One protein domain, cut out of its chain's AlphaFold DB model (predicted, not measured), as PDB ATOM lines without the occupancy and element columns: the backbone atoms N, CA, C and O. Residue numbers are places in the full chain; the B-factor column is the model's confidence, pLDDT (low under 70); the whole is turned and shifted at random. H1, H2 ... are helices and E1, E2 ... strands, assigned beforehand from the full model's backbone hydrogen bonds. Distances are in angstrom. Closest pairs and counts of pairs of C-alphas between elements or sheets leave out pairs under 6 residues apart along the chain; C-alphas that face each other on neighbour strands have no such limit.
ATOM      1  N   ILE A   6     -46.986  27.664  -2.065       93.25
ATOM      2  CA  ILE A   6     -48.234  27.336  -2.746       93.25
ATOM      3  C   ILE A   6     -49.204  28.508  -2.587       93.25
ATOM      4  O   ILE A   6     -49.500  28.925  -1.468       93.25
ATOM      5  N   LEU A   7     -49.681  29.020  -3.717       95.06
ATOM      6  CA  LEU A   7     -50.769  29.980  -3.821       95.06
ATOM      7  C   LEU A   7     -52.040  29.199  -4.160       95.06
ATOM      8  O   LEU A   7     -52.115  28.527  -5.194       95.06
ATOM      9  N   ASP A   8     -53.009  29.254  -3.259       95.06
ATOM     10  CA  ASP A   8     -54.254  28.482  -3.278       95.06
ATOM     11  C   ASP A   8     -55.507  29.369  -3.326       95.06
ATOM     12  O   ASP A   8     -56.623  28.859  -3.401       95.06
ATOM     13  N   GLN A   9     -55.324  30.688  -3.403       94.81
ATOM     14  CA  GLN A   9     -56.392  31.659  -3.565       94.81
ATOM     15  C   GLN A   9     -56.152  32.561  -4.778       94.81
ATOM     16  O   GLN A   9     -55.039  33.032  -5.014       94.81
ATOM     17  N   MET A  10     -57.227  32.848  -5.515       95.25
ATOM     18  CA  MET A  10     -57.266  33.861  -6.567       95.25
ATOM     19  C   MET A  10     -58.385  34.861  -6.277       95.25
ATOM     20  O   MET A  10     -59.523  34.473  -6.020       95.25
ATOM     21  N   THR A  11     -58.063  36.148  -6.332       94.94
ATOM     22  CA  THR A  11     -59.020  37.251  -6.236       94.94
ATOM     23  C   THR A  11     -58.916  38.127  -7.477       94.94
ATOM     24  O   THR A  11     -57.833  38.311  -8.035       94.94
ATOM     25  N   THR A  12     -60.048  38.666  -7.914       94.25
ATOM     26  CA  THR A  12     -60.124  39.558  -9.072       94.25
ATOM     27  C   THR A  12     -60.736  40.872  -8.628       94.25
ATOM     28  O   THR A  12     -61.805  40.891  -8.024       94.25
ATOM     29  N   ASP A  13     -60.059  41.970  -8.934       92.81
ATOM     30  CA  ASP A  13     -60.596  43.315  -8.789       92.81
ATOM     31  C   ASP A  13     -61.185  43.755 -10.134       92.81
ATOM     32  O   ASP A  13     -60.457  44.044 -11.087       92.81
ATOM     33  N   GLU A  14     -62.516  43.791 -10.216       87.62
ATOM     34  CA  GLU A  14     -63.251  44.162 -11.431       87.62
ATOM     35  C   GLU A  14     -63.012  45.618 -11.860       87.62
ATOM     36  O   GLU A  14     -63.108  45.925 -13.048       87.62
ATOM     37  N   GLN A  15     -62.666  46.518 -10.931       86.69
ATOM     38  CA  GLN A  15     -62.440  47.928 -11.255       86.69
ATOM     39  C   GLN A  15     -61.092  48.132 -11.946       86.69
ATOM     40  O   GLN A  15     -60.987  48.891 -12.913       86.69
ATOM     41  N   SER A  16     -60.047  47.461 -11.458       86.62
ATOM     42  CA  SER A  16     -58.700  47.571 -12.029       86.62
ATOM     43  C   SER A  16     -58.413  46.531 -13.121       86.62
ATOM     44  O   SER A  16     -57.495  46.728 -13.930       86.62
ATOM     45  N   GLY A  17     -59.190  45.444 -13.173       89.88
ATOM     46  CA  GLY A  17     -58.922  44.266 -13.999       89.88
ATOM     47  C   GLY A  17     -57.700  43.473 -13.522       89.88
ATOM     48  O   GLY A  17     -57.091  42.748 -14.311       89.88
ATOM     49  N   MET A  18     -57.291  43.670 -12.267       94.31
ATOM     50  CA  MET A  18     -56.144  43.006 -11.662       94.31
ATOM     51  C   MET A  18     -56.571  41.688 -11.027       94.31
ATOM     52  O   MET A  18     -57.552  41.620 -10.289       94.31
ATOM     53  N   VAL A  19     -55.784  40.650 -11.271       96.69
ATOM     54  CA  VAL A  19     -55.876  39.365 -10.587       96.69
ATOM     55  C   VAL A  19     -54.765  39.281  -9.557       96.69
ATOM     56  O   VAL A  19     -53.620  39.612  -9.849       96.69
ATOM     57  N   THR A  20     -55.091  38.820  -8.359       96.19
ATOM     58  CA  THR A  20     -54.137  38.526  -7.295       96.19
ATOM     59  C   THR A  20     -54.207  37.051  -6.940       96.19
ATOM     60  O   THR A  20     -55.274  36.523  -6.656       96.19
ATOM     61  N   LEU A  21     -53.048  36.405  -6.928       95.94
ATOM     62  CA  LEU A  21     -52.829  35.046  -6.462       95.94
ATOM     63  C   LEU A  21     -52.113  35.122  -5.115       95.94
ATOM     64  O   LEU A  21     -51.060  35.759  -5.003       95.94
ATOM     65  N   SER A  22     -52.678  34.492  -4.097       94.19
ATOM     66  CA  SER A  22     -52.178  34.527  -2.725       94.19
ATOM     67  C   SER A  22     -52.396  33.187  -2.035       94.19
ATOM     68  O   SER A  22     -52.979  32.260  -2.596       94.19
ATOM     69  N   LYS A  23     -51.900  33.090  -0.805       91.31
ATOM     70  CA  LYS A  23     -52.257  32.022   0.122       91.31
ATOM     71  C   LYS A  23     -53.483  32.451   0.938       91.31
ATOM     72  O   LYS A  23     -53.544  33.613   1.334       91.31
ATOM     73  N   GLN A  24     -54.423  31.543   1.188       81.12
ATOM     74  CA  GLN A  24     -55.709  31.836   1.837       81.12
ATOM     75  C   GLN A  24     -55.592  32.385   3.273       81.12
ATOM     76  O   GLN A  24     -56.481  33.102   3.728       81.12
ATOM     77  N   ASP A  25     -54.518  32.048   3.986       70.56
ATOM     78  CA  ASP A  25     -54.515  32.052   5.452       70.56
ATOM     79  C   ASP A  25     -53.491  32.998   6.094       70.56
ATOM     80  O   ASP A  25     -52.888  32.622   7.093       70.56
ATOM     81  N   ASP A  26     -53.214  34.195   5.549       60.84
ATOM     82  CA  ASP A  26     -52.254  35.042   6.270       60.84
ATOM     83  C   ASP A  26     -52.281  36.559   6.050       60.84
ATOM     84  O   ASP A  26     -52.315  37.082   4.934       60.84
ATOM     85  N   ALA A  27     -52.193  37.267   7.178       56.28
ATOM     86  CA  ALA A  27     -52.435  38.699   7.293       56.28
ATOM     87  C   ALA A  27     -51.190  39.569   7.084       56.28
ATOM     88  O   ALA A  27     -51.353  40.774   6.922       56.28
ATOM     89  N   ASN A  28     -49.960  39.033   7.073       56.44
ATOM     90  CA  ASN A  28     -48.764  39.865   6.894       56.44
ATOM     91  C   ASN A  28     -47.562  39.100   6.301       56.44
ATOM     92  O   ASN A  28     -46.967  38.264   6.964       56.44
ATOM     93  N   GLN A  29     -47.139  39.505   5.092       60.88
ATOM     94  CA  GLN A  29     -45.871  39.153   4.405       60.88
ATOM     95  C   GLN A  29     -45.768  37.803   3.672       60.88
ATOM     96  O   GLN A  29     -44.680  37.238   3.559       60.88
ATOM     97  N   HIS A  30     -46.853  37.332   3.061       76.12
ATOM     98  CA  HIS A  30     -46.810  36.109   2.258       76.12
ATOM     99  C   HIS A  30     -46.522  36.367   0.777       76.12
ATOM    100  O   HIS A  30     -46.765  37.471   0.271       76.12
ATOM    101  N   PRO A  31     -45.962  35.362   0.082       88.50
ATOM    102  CA  PRO A  31     -45.788  35.400  -1.357       88.50
ATOM    103  C   PRO A  31     -47.107  35.723  -2.054       88.50
ATOM    104  O   PRO A  31     -48.143  35.127  -1.764       88.50
ATOM    105  N   GLN A  32     -47.051  36.662  -2.986       93.44
ATOM    106  CA  GLN A  32     -48.194  37.077  -3.785       93.44
ATOM    107  C   GLN A  32     -47.749  37.203  -5.234       93.44
ATOM    108  O   GLN A  32     -46.628  37.631  -5.507       93.44
ATOM    109  N   MET A  33     -48.641  36.875  -6.161       96.19
ATOM    110  CA  MET A  33     -48.469  37.214  -7.565       96.19
ATOM    111  C   MET A  33     -49.670  38.010  -8.056       96.19
ATOM    112  O   MET A  33     -50.789  37.516  -8.022       96.19
ATOM    113  N   ALA A  34     -49.448  39.231  -8.526       96.81
ATOM    114  CA  ALA A  34     -50.463  40.039  -9.182       96.81
ATOM    115  C   ALA A  34     -50.267  40.004 -10.701       96.81
ATOM    116  O   ALA A  34     -49.137  40.037 -11.191       96.81
ATOM    117  N   LEU A  35     -51.367  39.948 -11.447       97.88
ATOM    118  CA  LEU A  35     -51.384  39.969 -12.902       97.88
ATOM    119  C   LEU A  35     -52.396  40.996 -13.399       97.88
ATOM    120  O   LEU A  35     -53.490  41.125 -12.854       97.88
ATOM    121  N   ARG A  36     -52.057  41.701 -14.476       97.00
ATOM    122  CA  ARG A  36     -52.974  42.622 -15.151       97.00
ATOM    123  C   ARG A  36     -52.702  42.642 -16.643       97.00
ATOM    124  O   ARG A  36     -51.558  42.787 -17.070       97.00
ATOM    125  N   ARG A  37     -53.751  42.528 -17.455       95.56
ATOM    126  CA  ARG A  37     -53.626  42.697 -18.906       95.56
ATOM    127  C   ARG A  37     -53.498  44.181 -19.254       95.56
ATOM    128  O   ARG A  37     -54.317  44.993 -18.841       95.56
ATOM    129  N   GLU A  38     -52.498  44.515 -20.061       94.94
ATOM    130  CA  GLU A  38     -52.188  45.876 -20.506       94.94
ATOM    131  C   GLU A  38     -52.050  45.913 -22.035       94.94
ATOM    132  O   GLU A  38     -50.950  45.912 -22.597       94.94
ATOM    133  N   GLY A  39     -53.187  45.905 -22.733       93.69
ATOM    134  CA  GLY A  39     -53.210  45.827 -24.195       93.69
ATOM    135  C   GLY A  39     -52.607  44.511 -24.698       93.69
ATOM    136  O   GLY A  39     -53.166  43.439 -24.454       93.69
ATOM    137  N   VAL A  40     -51.475  44.607 -25.406       96.56
ATOM    138  CA  VAL A  40     -50.721  43.460 -25.957       96.56
ATOM    139  C   VAL A  40     -49.739  42.836 -24.961       96.56
ATOM    140  O   VAL A  40     -49.113  41.825 -25.261       96.56
ATOM    141  N   TYR A  41     -49.604  43.410 -23.766       97.12
ATOM    142  CA  TYR A  41     -48.738  42.902 -22.707       97.12
ATOM    143  C   TYR A  41     -49.551  42.384 -21.520       97.12
ATOM    144  O   TYR A  41     -50.728  42.710 -21.350       97.12
ATOM    145  N   ILE A  42     -48.901  41.596 -20.669       97.19
ATOM    146  CA  ILE A  42     -49.388  41.277 -19.328       97.19
ATOM    147  C   ILE A  42     -48.362  41.752 -18.310       97.19
ATOM    148  O   ILE A  42     -47.198  41.373 -18.383       97.19
ATOM    149  N   ALA A  43     -48.779  42.606 -17.385       97.56
ATOM    150  CA  ALA A  43     -47.983  42.958 -16.224       97.56
ATOM    151  C   ALA A  43     -48.107  41.832 -15.195       97.56
ATOM    152  O   ALA A  43     -49.213  41.387 -14.890       97.56
ATOM    153  N   ILE A  44     -46.972  41.365 -14.688       97.62
ATOM    154  CA  ILE A  44     -46.870  40.325 -13.668       97.62
ATOM    155  C   ILE A  44     -45.961  40.871 -12.578       97.62
ATOM    156  O   ILE A  44     -44.821  41.222 -12.856       97.62
ATOM    157  N   SER A  45     -46.442  40.918 -11.347       97.00
ATOM    158  CA  SER A  45     -45.656  41.263 -10.167       97.00
ATOM    159  C   SER A  45     -45.660  40.068  -9.231       97.00
ATOM    160  O   SER A  45     -46.722  39.572  -8.875       97.00
ATOM    161  N   ALA A  46     -44.485  39.583  -8.849       96.44
ATOM    162  CA  ALA A  46     -44.348  38.560  -7.829       96.44
ATOM    163  C   ALA A  46     -43.595  39.128  -6.636       96.44
ATOM    164  O   ALA A  46     -42.443  39.540  -6.767       96.44
ATOM    165  N   ARG A  47     -44.237  39.117  -5.475       94.25
ATOM    166  CA  ARG A  47     -43.703  39.641  -4.224       94.25
ATOM    167  C   ARG A  47     -43.433  38.503  -3.255       94.25
ATOM    168  O   ARG A  47     -44.250  37.599  -3.131       94.25
ATOM    169  N   PHE A  48     -42.321  38.578  -2.536       91.25
ATOM    170  CA  PHE A  48     -42.011  37.732  -1.386       91.25
ATOM    171  C   PHE A  48     -41.342  38.603  -0.318       91.25
ATOM    172  O   PHE A  48     -40.224  39.094  -0.513       91.25
ATOM    173  N   GLY A  49     -42.028  38.822   0.807       87.44
ATOM    174  CA  GLY A  49     -41.576  39.755   1.841       87.44
ATOM    175  C   GLY A  49     -41.317  41.161   1.263       87.44
ATOM    176  O   GLY A  49     -42.205  41.707   0.607       87.44
ATOM    177  N   PRO A  50     -40.122  41.753   1.467       88.56
ATOM    178  CA  PRO A  50     -39.788  43.087   0.965       88.56
ATOM    179  C   PRO A  50     -39.373  43.112  -0.513       88.56
ATOM    180  O   PRO A  50     -39.075  44.185  -1.031       88.56
ATOM    181  N   THR A  51     -39.287  41.955  -1.181       91.56
ATOM    182  CA  THR A  51     -38.751  41.879  -2.545       91.56
ATOM    183  C   THR A  51     -39.845  41.632  -3.565       91.56
ATOM    184  O   THR A  51     -40.762  40.847  -3.323       91.56
ATOM    185  N   GLU A  52     -39.709  42.259  -4.728       94.69
ATOM    186  CA  GLU A  52     -40.632  42.144  -5.849       94.69
ATOM    187  C   GLU A  52     -39.859  41.942  -7.158       94.69
ATOM    188  O   GLU A  52     -38.862  42.616  -7.415       94.69
ATOM    189  N   ILE A  53     -40.330  41.015  -7.993       96.50
ATOM    190  CA  ILE A  53     -39.914  40.880  -9.390       96.50
ATOM    191  C   ILE A  53     -41.124  41.213 -10.258       96.50
ATOM    192  O   ILE A  53     -42.108  40.470 -10.264       96.50
ATOM    193  N   ALA A  54     -41.028  42.306 -11.013       96.62
ATOM    194  CA  ALA A  54     -42.035  42.708 -11.983       96.62
ATOM    195  C   ALA A  54     -41.573  42.390 -13.411       96.62
ATOM    196  O   ALA A  54     -40.440  42.675 -13.799       96.62
ATOM    197  N   LEU A  55     -42.460  41.794 -14.200       97.25
ATOM    198  CA  LEU A  55     -42.244  41.406 -15.587       97.25
ATOM    199  C   LEU A  55     -43.403  41.915 -16.439       97.25
ATOM    200  O   LEU A  55     -44.540  42.011 -15.980       97.25
ATOM    201  N   ARG A  56     -43.118  42.203 -17.708       96.69
ATOM    202  CA  ARG A  56     -44.128  42.642 -18.675       96.69
ATOM    203  C   ARG A  56     -43.999  41.901 -20.012       96.69
ATOM    204  O   ARG A  56     -43.656  42.523 -21.017       96.69
ATOM    205  N   PRO A  57     -44.164  40.563 -20.044       96.31
ATOM    206  CA  PRO A  57     -44.068  39.805 -21.287       96.31
ATOM    207  C   PRO A  57     -45.222  40.125 -22.246       96.31
ATOM    208  O   PRO A  57     -46.283  40.615 -21.847       96.31
ATOM    209  N   HIS A  58     -45.016  39.815 -23.527       96.56
ATOM    210  CA  HIS A  58     -46.078  39.881 -24.526       96.56
ATOM    211  C   HIS A  58     -47.179  38.869 -24.176       96.56
ATOM    212  O   HIS A  58     -46.898  37.701 -23.893       96.56
ATOM    213  N   PHE A  59     -48.433  39.318 -24.182       96.50
ATOM    214  CA  PHE A  59     -49.579  38.527 -23.734       96.50
ATOM    215  C   PHE A  59     -49.752  37.259 -24.574       96.50
ATOM    216  O   PHE A  59     -49.906  36.170 -24.026       96.50
ATOM    217  N   GLU A  60     -49.654  37.376 -25.899       95.25
ATOM    218  CA  GLU A  60     -49.811  36.227 -26.799       95.25
ATOM    219  C   GLU A  60     -48.709  35.182 -26.606       95.25
ATOM    220  O   GLU A  60     -48.975  33.986 -26.698       95.25
ATOM    221  N   ASP A  61     -47.480  35.609 -26.300       94.56
ATOM    222  CA  ASP A  61     -46.368  34.690 -26.048       94.56
ATOM    223  C   ASP A  61     -46.571  33.937 -24.737       94.56
ATOM    224  O   ASP A  61     -46.336  32.729 -24.672       94.56
ATOM    225  N   PHE A  62     -47.046  34.645 -23.710       96.00
ATOM    226  CA  PHE A  62     -47.375  34.058 -22.420       96.00
ATOM    227  C   PHE A  62     -48.515  33.040 -22.540       96.00
ATOM    228  O   PHE A  62     -48.341  31.890 -22.142       96.00
ATOM    229  N   VAL A  63     -49.637  33.408 -23.167       96.00
ATOM    230  CA  VAL A  63     -50.773  32.495 -23.391       96.00
ATOM    231  C   VAL A  63     -50.352  31.298 -24.242       96.00
ATOM    232  O   VAL A  63     -50.602  30.158 -23.859       96.00
ATOM    233  N   ARG A  64     -49.645  31.519 -25.358       94.19
ATOM    234  CA  ARG A  64     -49.154  30.438 -26.228       94.19
ATOM    235  C   ARG A  64     -48.230  29.474 -25.486       94.19
ATOM    236  O   ARG A  64     -48.259  28.276 -25.758       94.19
ATOM    237  N   LEU A  65     -47.401  29.977 -24.570       94.75
ATOM    238  CA  LEU A  65     -46.564  29.140 -23.717       94.75
ATOM    239  C   LEU A  65     -47.430  28.275 -22.797       94.75
ATOM    240  O   LEU A  65     -47.217  27.063 -22.769       94.75
ATOM    241  N   LEU A  66     -48.406  28.868 -22.100       95.31
ATOM    242  CA  LEU A  66     -49.297  28.150 -21.182       95.31
ATOM    243  C   LEU A  66     -50.087  27.038 -21.884       95.31
ATOM    244  O   LEU A  66     -50.160  25.933 -21.352       95.31
ATOM    245  N   ARG A  67     -50.595  27.292 -23.099       93.75
ATOM    246  CA  ARG A  67     -51.318  26.291 -23.913       93.75
ATOM    247  C   ARG A  67     -50.479  25.056 -24.244       93.75
ATOM    248  O   ARG A  67     -51.006  23.962 -24.361       93.75
ATOM    249  N   ARG A  68     -49.160  25.225 -24.378       91.81
ATOM    250  CA  ARG A  68     -48.215  24.169 -24.784       91.81
ATOM    251  C   ARG A  68     -47.527  23.479 -23.607       91.81
ATOM    252  O   ARG A  68     -46.566  22.729 -23.822       91.81
ATOM    253  N   LEU A  69     -47.929  23.777 -22.373       92.38
ATOM    254  CA  LEU A  69     -47.377  23.104 -21.205       92.38
ATOM    255  C   LEU A  69     -47.823  21.647 -21.197       92.38
ATOM    256  O   LEU A  69     -49.004  21.344 -21.295       92.38
ATOM    257  N   GLN A  70     -46.851  20.756 -21.055       91.00
ATOM    258  CA  GLN A  70     -47.085  19.333 -20.869       91.00
ATOM    259  C   GLN A  70     -46.753  18.977 -19.418       91.00
ATOM    260  O   GLN A  70     -45.739  19.480 -18.909       91.00
ATOM    261  N   PRO A  71     -47.578  18.159 -18.747       91.94
ATOM    262  CA  PRO A  71     -47.280  17.693 -17.403       91.94
ATOM    263  C   PRO A  71     -45.961  16.917 -17.368       91.94
ATOM    264  O   PRO A  71     -45.726  16.034 -18.191       91.94
ATOM    265  N   VAL A  72     -45.099  17.238 -16.406       89.50
ATOM    266  CA  VAL A  72     -43.840  16.527 -16.155       89.50
ATOM    267  C   VAL A  72     -43.713  16.150 -14.686       89.50
ATOM    268  O   VAL A  72     -44.309  16.779 -13.808       89.50
ATOM    269  N   GLU A  73     -42.922  15.120 -14.406       83.88
ATOM    270  CA  GLU A  73     -42.602  14.748 -13.032       83.88
ATOM    271  C   GLU A  73     -41.610  15.731 -12.386       83.88
ATOM    272  O   GLU A  73     -40.695  16.264 -13.021       83.88
ATOM    273  N   GLY A  74     -41.770  15.941 -11.077       77.31
ATOM    274  CA  GLY A  74     -40.863  16.747 -10.261       77.31
ATOM    275  C   GLY A  74     -41.134  18.256 -10.280       77.31
ATOM    276  O   GLY A  74     -42.196  18.731 -10.662       77.31
ATOM    277  N   LEU A  75     -40.159  19.034  -9.801       69.38
ATOM    278  CA  LEU A  75     -40.267  20.490  -9.589       69.38
ATOM    279  C   LEU A  75     -39.572  21.299 -10.697       69.38
ATOM    280  O   LEU A  75     -38.895  22.304 -10.440       69.38
ATOM    281  N   GLN A  76     -39.658  20.810 -11.933       80.62
ATOM    282  CA  GLN A  76     -38.969  21.404 -13.071       80.62
ATOM    283  C   GLN A  76     -39.863  22.394 -13.818       80.62
ATOM    284  O   GLN A  76     -41.058  22.182 -13.998       80.62
ATOM    285  N   THR A  77     -39.256  23.485 -14.276       83.12
ATOM    286  CA  THR A  77     -39.857  24.386 -15.262       83.12
ATOM    287  C   THR A  77     -39.421  23.939 -16.648       83.12
ATOM    288  O   THR A  77     -38.232  23.718 -16.867       83.12
ATOM    289  N   THR A  78     -40.360  23.815 -17.579       88.38
ATOM    290  CA  THR A  78     -40.120  23.281 -18.929       88.38
ATOM    291  C   THR A  78     -40.120  24.362 -20.003       88.38
ATOM    292  O   THR A  78     -39.709  24.109 -21.139       88.38
ATOM    293  N   ARG A  79     -40.601  25.563 -19.672       92.12
ATOM    294  CA  ARG A  79     -40.698  26.705 -20.581       92.12
ATOM    295  C   ARG A  79     -40.329  28.000 -19.861       92.12
ATOM    296  O   ARG A  79     -40.404  28.077 -18.636       92.12
ATOM    297  N   GLN A  80     -39.963  29.018 -20.633       93.62
ATOM    298  CA  GLN A  80     -39.703  30.365 -20.132       93.62
ATOM    299  C   GLN A  80     -40.243  31.425 -21.093       93.62
ATOM    300  O   GLN A  80     -40.215  31.221 -22.307       93.62
ATOM    301  N   VAL A  81     -40.704  32.552 -20.552       94.44
ATOM    302  CA  VAL A  81     -41.070  33.753 -21.320       94.44
ATOM    303  C   VAL A  81     -40.363  34.975 -20.743       94.44
ATOM    304  O   VAL A  81     -40.275  35.127 -19.526       94.44
ATOM    305  N   GLY A  82     -39.843  35.843 -21.609       92.12
ATOM    306  CA  GLY A  82     -39.048  37.010 -21.230       92.12
ATOM    307  C   GLY A  82     -37.721  37.055 -21.981       92.12
ATOM    308  O   GLY A  82     -37.623  36.595 -23.116       92.12
ATOM    309  N   THR A  83     -36.703  37.620 -21.344       90.81
ATOM    310  CA  THR A  83     -35.348  37.770 -21.894       90.81
ATOM    311  C   THR A  83     -34.377  36.797 -21.230       90.81
ATOM    312  O   THR A  83     -34.722  36.123 -20.264       90.81
ATOM    313  N   SER A  84     -33.125  36.755 -21.692       87.12
ATOM    314  CA  SER A  84     -32.077  35.977 -21.020       87.12
ATOM    315  C   SER A  84     -31.732  36.492 -19.616       87.12
ATOM    316  O   SER A  84     -31.141  35.750 -18.841       87.12
ATOM    317  N   GLN A  85     -32.071  37.748 -19.297       91.38
ATOM    318  CA  GLN A  85     -31.716  38.398 -18.027       91.38
ATOM    319  C   GLN A  85     -32.887  38.482 -17.045       91.38
ATOM    320  O   GLN A  85     -32.678  38.514 -15.839       91.38
ATOM    321  N   ALA A  86     -34.122  38.503 -17.543       94.56
ATOM    322  CA  ALA A  86     -35.330  38.544 -16.727       94.56
ATOM    323  C   ALA A  86     -36.441  37.757 -17.422       94.56
ATOM    324  O   ALA A  86     -36.840  38.097 -18.542       94.56
ATOM    325  N   TYR A  87     -36.923  36.704 -16.770       96.00
ATOM    326  CA  TYR A  87     -37.886  35.774 -17.350       96.00
ATOM    327  C   TYR A  87     -38.787  35.134 -16.299       96.00
ATOM    328  O   TYR A  87     -38.471  35.051 -15.114       96.00
ATOM    329  N   LEU A  88     -39.923  34.633 -16.769       96.94
ATOM    330  CA  LEU A  88     -40.835  33.790 -16.020       96.94
ATOM    331  C   LEU A  88     -40.639  32.347 -16.478       96.94
ATOM    332  O   LEU A  88     -40.994  32.010 -17.609       96.94
ATOM    333  N   ALA A  89     -40.066  31.497 -15.626       95.81
ATOM    334  CA  ALA A  89     -39.983  30.066 -15.901       95.81
ATOM    335  C   ALA A  89     -41.231  29.354 -15.379       95.81
ATOM    336  O   ALA A  89     -41.660  29.597 -14.252       95.81
ATOM    337  N   ILE A  90     -41.807  28.476 -16.195       96.00
ATOM    338  CA  ILE A  90     -43.096  27.839 -15.924       96.00
ATOM    339  C   ILE A  90     -42.987  26.335 -16.164       96.00
ATOM    340  O   ILE A  90     -42.299  25.884 -17.084       96.00
ATOM    341  N   GLY A  91     -43.642  25.551 -15.316       95.56
ATOM    342  CA  GLY A  91     -43.775  24.106 -15.460       95.56
ATOM    343  C   GLY A  91     -45.144  23.639 -14.989       95.56
ATOM    344  O   GLY A  91     -45.732  24.250 -14.103       95.56
ATOM    345  N   LEU A  92     -45.645  22.560 -15.581       95.44
ATOM    346  CA  LEU A  92     -46.871  21.899 -15.150       95.44
ATOM    347  C   LEU A  92     -46.499  20.540 -14.569       95.44
ATOM    348  O   LEU A  92     -45.789  19.769 -15.212       95.44
ATOM    349  N   ARG A  93     -46.955  20.261 -13.353       93.94
ATOM    350  CA  ARG A  93     -46.762  18.964 -12.704       93.94
ATOM    351  C   ARG A  93     -47.869  17.992 -13.096       93.94
ATOM    352  O   ARG A  93     -48.970  18.410 -13.446       93.94
ATOM    353  N   THR A  94     -47.586  16.697 -12.993       92.81
ATOM    354  CA  THR A  94     -48.568  15.616 -13.219       92.81
ATOM    355  C   THR A  94     -49.775  15.683 -12.280       92.81
ATOM    356  O   THR A  94     -50.855  15.249 -12.658       92.81
ATOM    357  N   ASP A  95     -49.620  16.283 -11.098       93.00
ATOM    358  CA  ASP A  95     -50.707  16.551 -10.142       93.00
ATOM    359  C   ASP A  95     -51.520  17.824 -10.453       93.00
ATOM    360  O   ASP A  95     -52.395  18.205  -9.681       93.00
ATOM    361  N   GLY A  96     -51.237  18.503 -11.570       93.75
ATOM    362  CA  GLY A  96     -51.940  19.716 -11.985       93.75
ATOM    363  C   GLY A  96     -51.421  21.006 -11.345       93.75
ATOM    364  O   GLY A  96     -51.940  22.076 -11.663       93.75
ATOM    365  N   THR A  97     -50.395  20.941 -10.491       95.50
ATOM    366  CA  THR A  97     -49.753  22.127  -9.903       95.50
ATOM    367  C   THR A  97     -48.990  22.907 -10.975       95.50
ATOM    368  O   THR A  97     -48.155  22.341 -11.690       95.50
ATOM    369  N   LEU A  98     -49.208  24.224 -11.055       96.19
ATOM    370  CA  LEU A  98     -48.429  25.097 -11.938       96.19
ATOM    371  C   LEU A  98     -47.243  25.687 -11.185       96.19
ATOM    372  O   LEU A  98     -47.408  26.516 -10.297       96.19
ATOM    373  N   VAL A  99     -46.033  25.303 -11.560       95.75
ATOM    374  CA  VAL A  99     -44.804  25.897 -11.040       95.75
ATOM    375  C   VAL A  99     -44.525  27.196 -11.786       95.75
ATOM    376  O   VAL A  99     -44.422  27.188 -13.011       95.75
ATOM    377  N   VAL A 100     -44.352  28.298 -11.057       96.00
ATOM    378  CA  VAL A 100     -44.113  29.632 -11.615       96.00
ATOM    379  C   VAL A 100     -42.918  30.277 -10.919       96.00
ATOM    380  O   VAL A 100     -42.866  30.385  -9.696       96.00
ATOM    381  N   ARG A 101     -41.914  30.677 -11.700       96.12
ATOM    382  CA  ARG A 101     -40.618  31.139 -11.186       96.12
ATOM    383  C   ARG A 101     -40.147  32.409 -11.894       96.12
ATOM    384  O   ARG A 101     -39.372  32.321 -12.854       96.12
ATOM    385  N   PRO A 102     -40.595  33.590 -11.443       96.62
ATOM    386  CA  PRO A 102     -40.018  34.863 -11.852       96.62
ATOM    387  C   PRO A 102     -38.545  34.886 -11.449       96.62
ATOM    388  O   PRO A 102     -38.209  34.621 -10.293       96.62
ATOM    389  N   THR A 103     -37.671  35.131 -12.418       95.94
ATOM    390  CA  THR A 103     -36.223  35.028 -12.255       95.94
ATOM    391  C   THR A 103     -35.528  36.213 -12.903       95.94
ATOM    392  O   THR A 103     -35.814  36.551 -14.051       95.94
ATOM    393  N   ILE A 104     -34.581  36.793 -12.173       95.19
ATOM    394  CA  ILE A 104     -33.588  37.732 -12.686       95.19
ATOM    395  C   ILE A 104     -32.232  37.027 -12.629       95.19
ATOM    396  O   ILE A 104     -31.845  36.499 -11.584       95.19
ATOM    397  N   ALA A 105     -31.526  36.985 -13.753       92.62
ATOM    398  CA  ALA A 105     -30.141  36.543 -13.785       92.62
ATOM    399  C   ALA A 105     -29.270  37.611 -13.106       92.62
ATOM    400  O   ALA A 105     -29.343  38.793 -13.441       92.62
ATOM    401  N   ALA A 106     -28.489  37.189 -12.119       88.06
ATOM    402  CA  ALA A 106     -27.518  38.029 -11.436       88.06
ATOM    403  C   ALA A 106     -26.130  37.859 -12.077       88.06
ATOM    404  O   ALA A 106     -25.959  37.133 -13.062       88.06
ATOM    405  N   ASP A 107     -25.124  38.533 -11.523       83.75
ATOM    406  CA  ASP A 107     -23.744  38.326 -11.948       83.75
ATOM    407  C   ASP A 107     -23.245  36.904 -11.618       83.75
ATOM    408  O   ASP A 107     -23.892  36.121 -10.917       83.75
ATOM    409  N   ALA A 108     -22.104  36.534 -12.209       77.81
ATOM    410  CA  ALA A 108     -21.386  35.292 -11.912       77.81
ATOM    411  C   ALA A 108     -22.240  34.002 -11.935       77.81
ATOM    412  O   ALA A 108     -21.996  33.086 -11.153       77.81
ATOM    413  N   THR A 109     -23.215  33.894 -12.849       78.44
ATOM    414  CA  THR A 109     -24.153  32.751 -12.994       78.44
ATOM    415  C   THR A 109     -25.162  32.574 -11.848       78.44
ATOM    416  O   THR A 109     -25.844  31.550 -11.777       78.44
ATOM    417  N   GLY A 110     -25.293  33.571 -10.969       88.00
ATOM    418  CA  GLY A 110     -26.314  33.609  -9.929       88.00
ATOM    419  C   GLY A 110     -27.713  33.893 -10.482       88.00
ATOM    420  O   GLY A 110     -27.883  34.463 -11.558       88.00
ATOM    421  N   TYR A 111     -28.737  33.525  -9.713       91.81
ATOM    422  CA  TYR A 111     -30.130  33.839 -10.026       91.81
ATOM    423  C   TYR A 111     -30.840  34.350  -8.780       91.81
ATOM    424  O   TYR A 111     -30.749  33.737  -7.715       91.81
ATOM    425  N   PHE A 112     -31.601  35.428  -8.939       93.12
ATOM    426  CA  PHE A 112     -32.612  35.830  -7.977       93.12
ATOM    427  C   PHE A 112     -33.969  35.305  -8.458       93.12
ATOM    428  O   PHE A 112     -34.478  35.743  -9.490       93.12
ATOM    429  N   THR A 113     -34.536  34.330  -7.743       94.62
ATOM    430  CA  THR A 113     -35.769  33.640  -8.150       94.62
ATOM    431  C   THR A 113     -36.759  33.544  -7.000       94.62
ATOM    432  O   THR A 113     -36.417  33.042  -5.930       94.62
ATOM    433  N   ILE A 114     -38.017  33.901  -7.265       95.31
ATOM    434  CA  ILE A 114     -39.143  33.602  -6.374       95.31
ATOM    435  C   ILE A 114     -39.763  32.276  -6.832       95.31
ATOM    436  O   ILE A 114     -40.126  32.128  -7.996       95.31
ATOM    437  N   ASN A 115     -39.838  31.279  -5.949       95.00
ATOM    438  CA  ASN A 115     -40.343  29.945  -6.287       95.00
ATOM    439  C   ASN A 115     -41.806  29.805  -5.849       95.00
ATOM    440  O   ASN A 115     -42.080  29.566  -4.673       95.00
ATOM    441  N   LEU A 116     -42.735  29.935  -6.794       95.38
ATOM    442  CA  LEU A 116     -44.172  29.851  -6.544       95.38
ATOM    443  C   LEU A 116     -44.761  28.598  -7.191       95.38
ATOM    444  O   LEU A 116     -44.269  28.105  -8.212       95.38
ATOM    445  N   ALA A 117     -45.823  28.087  -6.591       95.50
ATOM    446  CA  ALA A 117     -46.644  27.022  -7.132       95.50
ATOM    447  C   ALA A 117     -48.115  27.427  -7.015       95.50
ATOM    448  O   ALA A 117     -48.526  27.916  -5.975       95.50
ATOM    449  N   LEU A 118     -48.909  27.237  -8.062       96.38
ATOM    450  CA  LEU A 118     -50.356  27.422  -8.003       96.38
ATOM    451  C   LEU A 118     -51.012  26.067  -7.773       96.38
ATOM    452  O   LEU A 118     -50.665  25.105  -8.471       96.38
ATOM    453  N   SER A 119     -51.963  26.005  -6.841       96.06
ATOM    454  CA  SER A 119     -52.823  24.828  -6.703       96.06
ATOM    455  C   SER A 119     -53.550  24.536  -8.030       96.06
ATOM    456  O   SER A 119     -53.722  25.451  -8.847       96.06
ATOM    457  N   PRO A 120     -53.978  23.287  -8.290       96.44
ATOM    458  CA  PRO A 120     -54.698  22.950  -9.519       96.44
ATOM    459  C   PRO A 120     -55.924  23.838  -9.773       96.44
ATOM    460  O   PRO A 120     -56.155  24.235 -10.915       96.44
ATOM    461  N   ASP A 121     -56.639  24.206  -8.709       96.44
ATOM    462  CA  ASP A 121     -57.825  25.064  -8.771       96.44
ATOM    463  C   ASP A 121     -57.460  26.503  -9.151       96.44
ATOM    464  O   ASP A 121     -58.047  27.076 -10.070       96.44
ATOM    465  N   VAL A 122     -56.427  27.075  -8.521       96.81
ATOM    466  CA  VAL A 122     -55.935  28.420  -8.861       96.81
ATOM    467  C   VAL A 122     -55.344  28.460 -10.265       96.81
ATOM    468  O   VAL A 122     -55.554  29.427 -10.996       96.81
ATOM    469  N   ARG A 123     -54.626  27.408 -10.679       96.69
ATOM    470  CA  ARG A 123     -54.148  27.272 -12.059       96.69
ATOM    471  C   ARG A 123     -55.324  27.329 -13.028       96.69
ATOM    472  O   ARG A 123     -55.221  28.033 -14.029       96.69
ATOM    473  N   GLN A 124     -56.397  26.588 -12.759       96.50
ATOM    474  CA  GLN A 124     -57.556  26.565 -13.643       96.50
ATOM    475  C   GLN A 124     -58.231  27.939 -13.706       96.50
ATOM    476  O   GLN A 124     -58.406  28.463 -14.799       96.50
ATOM    477  N   ALA A 125     -58.472  28.579 -12.558       96.56
ATOM    478  CA  ALA A 125     -59.036  29.928 -12.501       96.56
ATOM    479  C   ALA A 125     -58.183  30.960 -13.266       96.56
ATOM    480  O   ALA A 125     -58.711  31.811 -13.986       96.56
ATOM    481  N   LEU A 126     -56.851  30.861 -13.168       96.88
ATOM    482  CA  LEU A 126     -55.935  31.701 -13.936       96.88
ATOM    483  C   LEU A 126     -56.040  31.425 -15.443       96.88
ATOM    484  O   LEU A 126     -56.019  32.362 -16.241       96.88
ATOM    485  N   PHE A 127     -56.126  30.155 -15.846       96.38
ATOM    486  CA  PHE A 127     -56.243  29.761 -17.252       96.38
ATOM    487  C   PHE A 127     -57.557  30.264 -17.852       96.38
ATOM    488  O   PHE A 127     -57.540  30.800 -18.960       96.38
ATOM    489  N   ASP A 128     -58.651  30.177 -17.099       95.75
ATOM    490  CA  ASP A 128     -59.964  30.676 -17.499       95.75
ATOM    491  C   ASP A 128     -59.936  32.203 -17.669       95.75
ATOM    492  O   ASP A 128     -60.329  32.720 -18.714       95.75
ATOM    493  N   TRP A 129     -59.363  32.940 -16.707       95.50
ATOM    494  CA  TRP A 129     -59.197  34.397 -16.811       95.50
ATOM    495  C   TRP A 129     -58.353  34.816 -18.029       95.50
ATOM    496  O   TRP A 129     -58.643  35.812 -18.697       95.50
ATOM    497  N   LEU A 130     -57.316  34.038 -18.353       95.00
ATOM    498  CA  LEU A 130     -56.449  34.267 -19.510       95.00
ATOM    499  C   LEU A 130     -57.039  33.762 -20.840       95.00
ATOM    500  O   LEU A 130     -56.446  34.037 -21.886       95.00
ATOM    501  N   ASN A 131     -58.171  33.049 -20.831       93.88
ATOM    502  CA  ASN A 131     -58.721  32.322 -21.985       93.88
ATOM    503  C   ASN A 131     -57.692  31.364 -22.629       93.88
ATOM    504  O   ASN A 131     -57.447  31.347 -23.845       93.88
TER     505      ASN A 131
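What this domain is: This is residues 6 to 131 of the 136 residues of an uncharacterized protein of Anaerolineaceae bacterium (UniProt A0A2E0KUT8). Two strongly twisted sheets of five strands each are partly face to face as a sandwich, their strands crossed at about a right angle, 80 degrees. Two helices sit beside this meeting of the sheets: H2 covers E2 of the first sheet, and H1 runs along E6 and E7 of the second. The 126 printed residues hold ten named strands and two named helices, in the order E1 E2 E3 E4 E5 H1 E6 E7 E8 E9 E10 H2, a mixed class of helices and strands. The first sheet runs E1 E2 E3 E4 E5, and the second is branched at E8; both are antiparallel. The whole is compact, with a radius of gyration of the C-alphas of 13.9 A and spans of 41 by 33 by 31 A.

How they stand to each other: The first sheet is a meander, each strand the antiparallel neighbour of the one before, of E1 (residues 9 to 13), E2 (18 to 22), E3 (32 to 38), E4 (41 to 48) and E5 (51 to 55). E1 and E2 form a hairpin with N 11 and O 20 at 2.8 A. Within hydrogen-bond range too are N 21 and O 33 at 2.7 A between E2 and E3, N 34 and O 45 at 2.8 A between E3 and E4, and N 46 and O 53 at 2.9 A between E4 and E5. H1 (59 to 67) is on this sheet, and its closest C-alphas to E4 are those of Phe 59 and Tyr 41, 4.6 A apart. The second sheet begins with a meander of E6 (79 to 82), E7 (86 to 93), E8 (98 to 105) and E9 (111 to 113). N 81 and O 88 are 3.0 A apart between E6 and E7, N 101 and O 89 are 2.8 A apart between E7 and E8, and N 104 and O 112 are 2.9 A apart between E8 and E9. E9 runs on into E10 (116 to 118) at 36 degrees; both lie on one side of E8, and E7 on the other side. Between E10 and E8, N 118 and O 98 are within hydrogen-bond range at 2.8 A. H1 is on this sheet as well, at a height of 9.4 A over E6 and E7, and runs along the strands at 12 degrees to E7 on the local plane. In the sandwich, two sheets face to face, the closest C-alphas of E5 and E8 are those of Ile 53 and Pro 102, 6.5 A apart. H2 (120 to 130) is on the first sheet at a height of 9.7 A, over E2 and only just not over E1, on which 2 of its C-alphas fall. H1 and H2 make two layers with the first sheet, helices on one face of it. They are close but not clearly touching, with the C-alphas of Val 63 and Leu 130 at 7.1 A, and run opposite ways at a steep tilt of 38 degrees. In both helices every O i to N i+4 pair is within hydrogen-bond range.

Where its parts are: E1 begins at C-alpha 9, (-56.392, 31.659, -3.565). From first to last C-alpha, E3 measures 19.3 A, E4 22.9 A, E7 23.0 A and E8 21.7 A. H1 measures 12.4 A and begins at C-alpha 59, (-49.579, 38.527, -23.734). H2 measures 15.2 A and ends at C-alpha 130, (-56.449, 34.267, -19.510).

The domain as a whole: The two C-alphas farthest apart are those of Gln 15 and Ala 108, 43.0 A. The printed part, residues 6 to 131, has no cut. The link from H1 to E6, 11 residues, is long; within it residues 71 to 72 pair in parallel with residues 92 to 93 of E7. The mean pLDDT of the printed part is 91.8, and residues 26 to 29 and residue 75 are under 70.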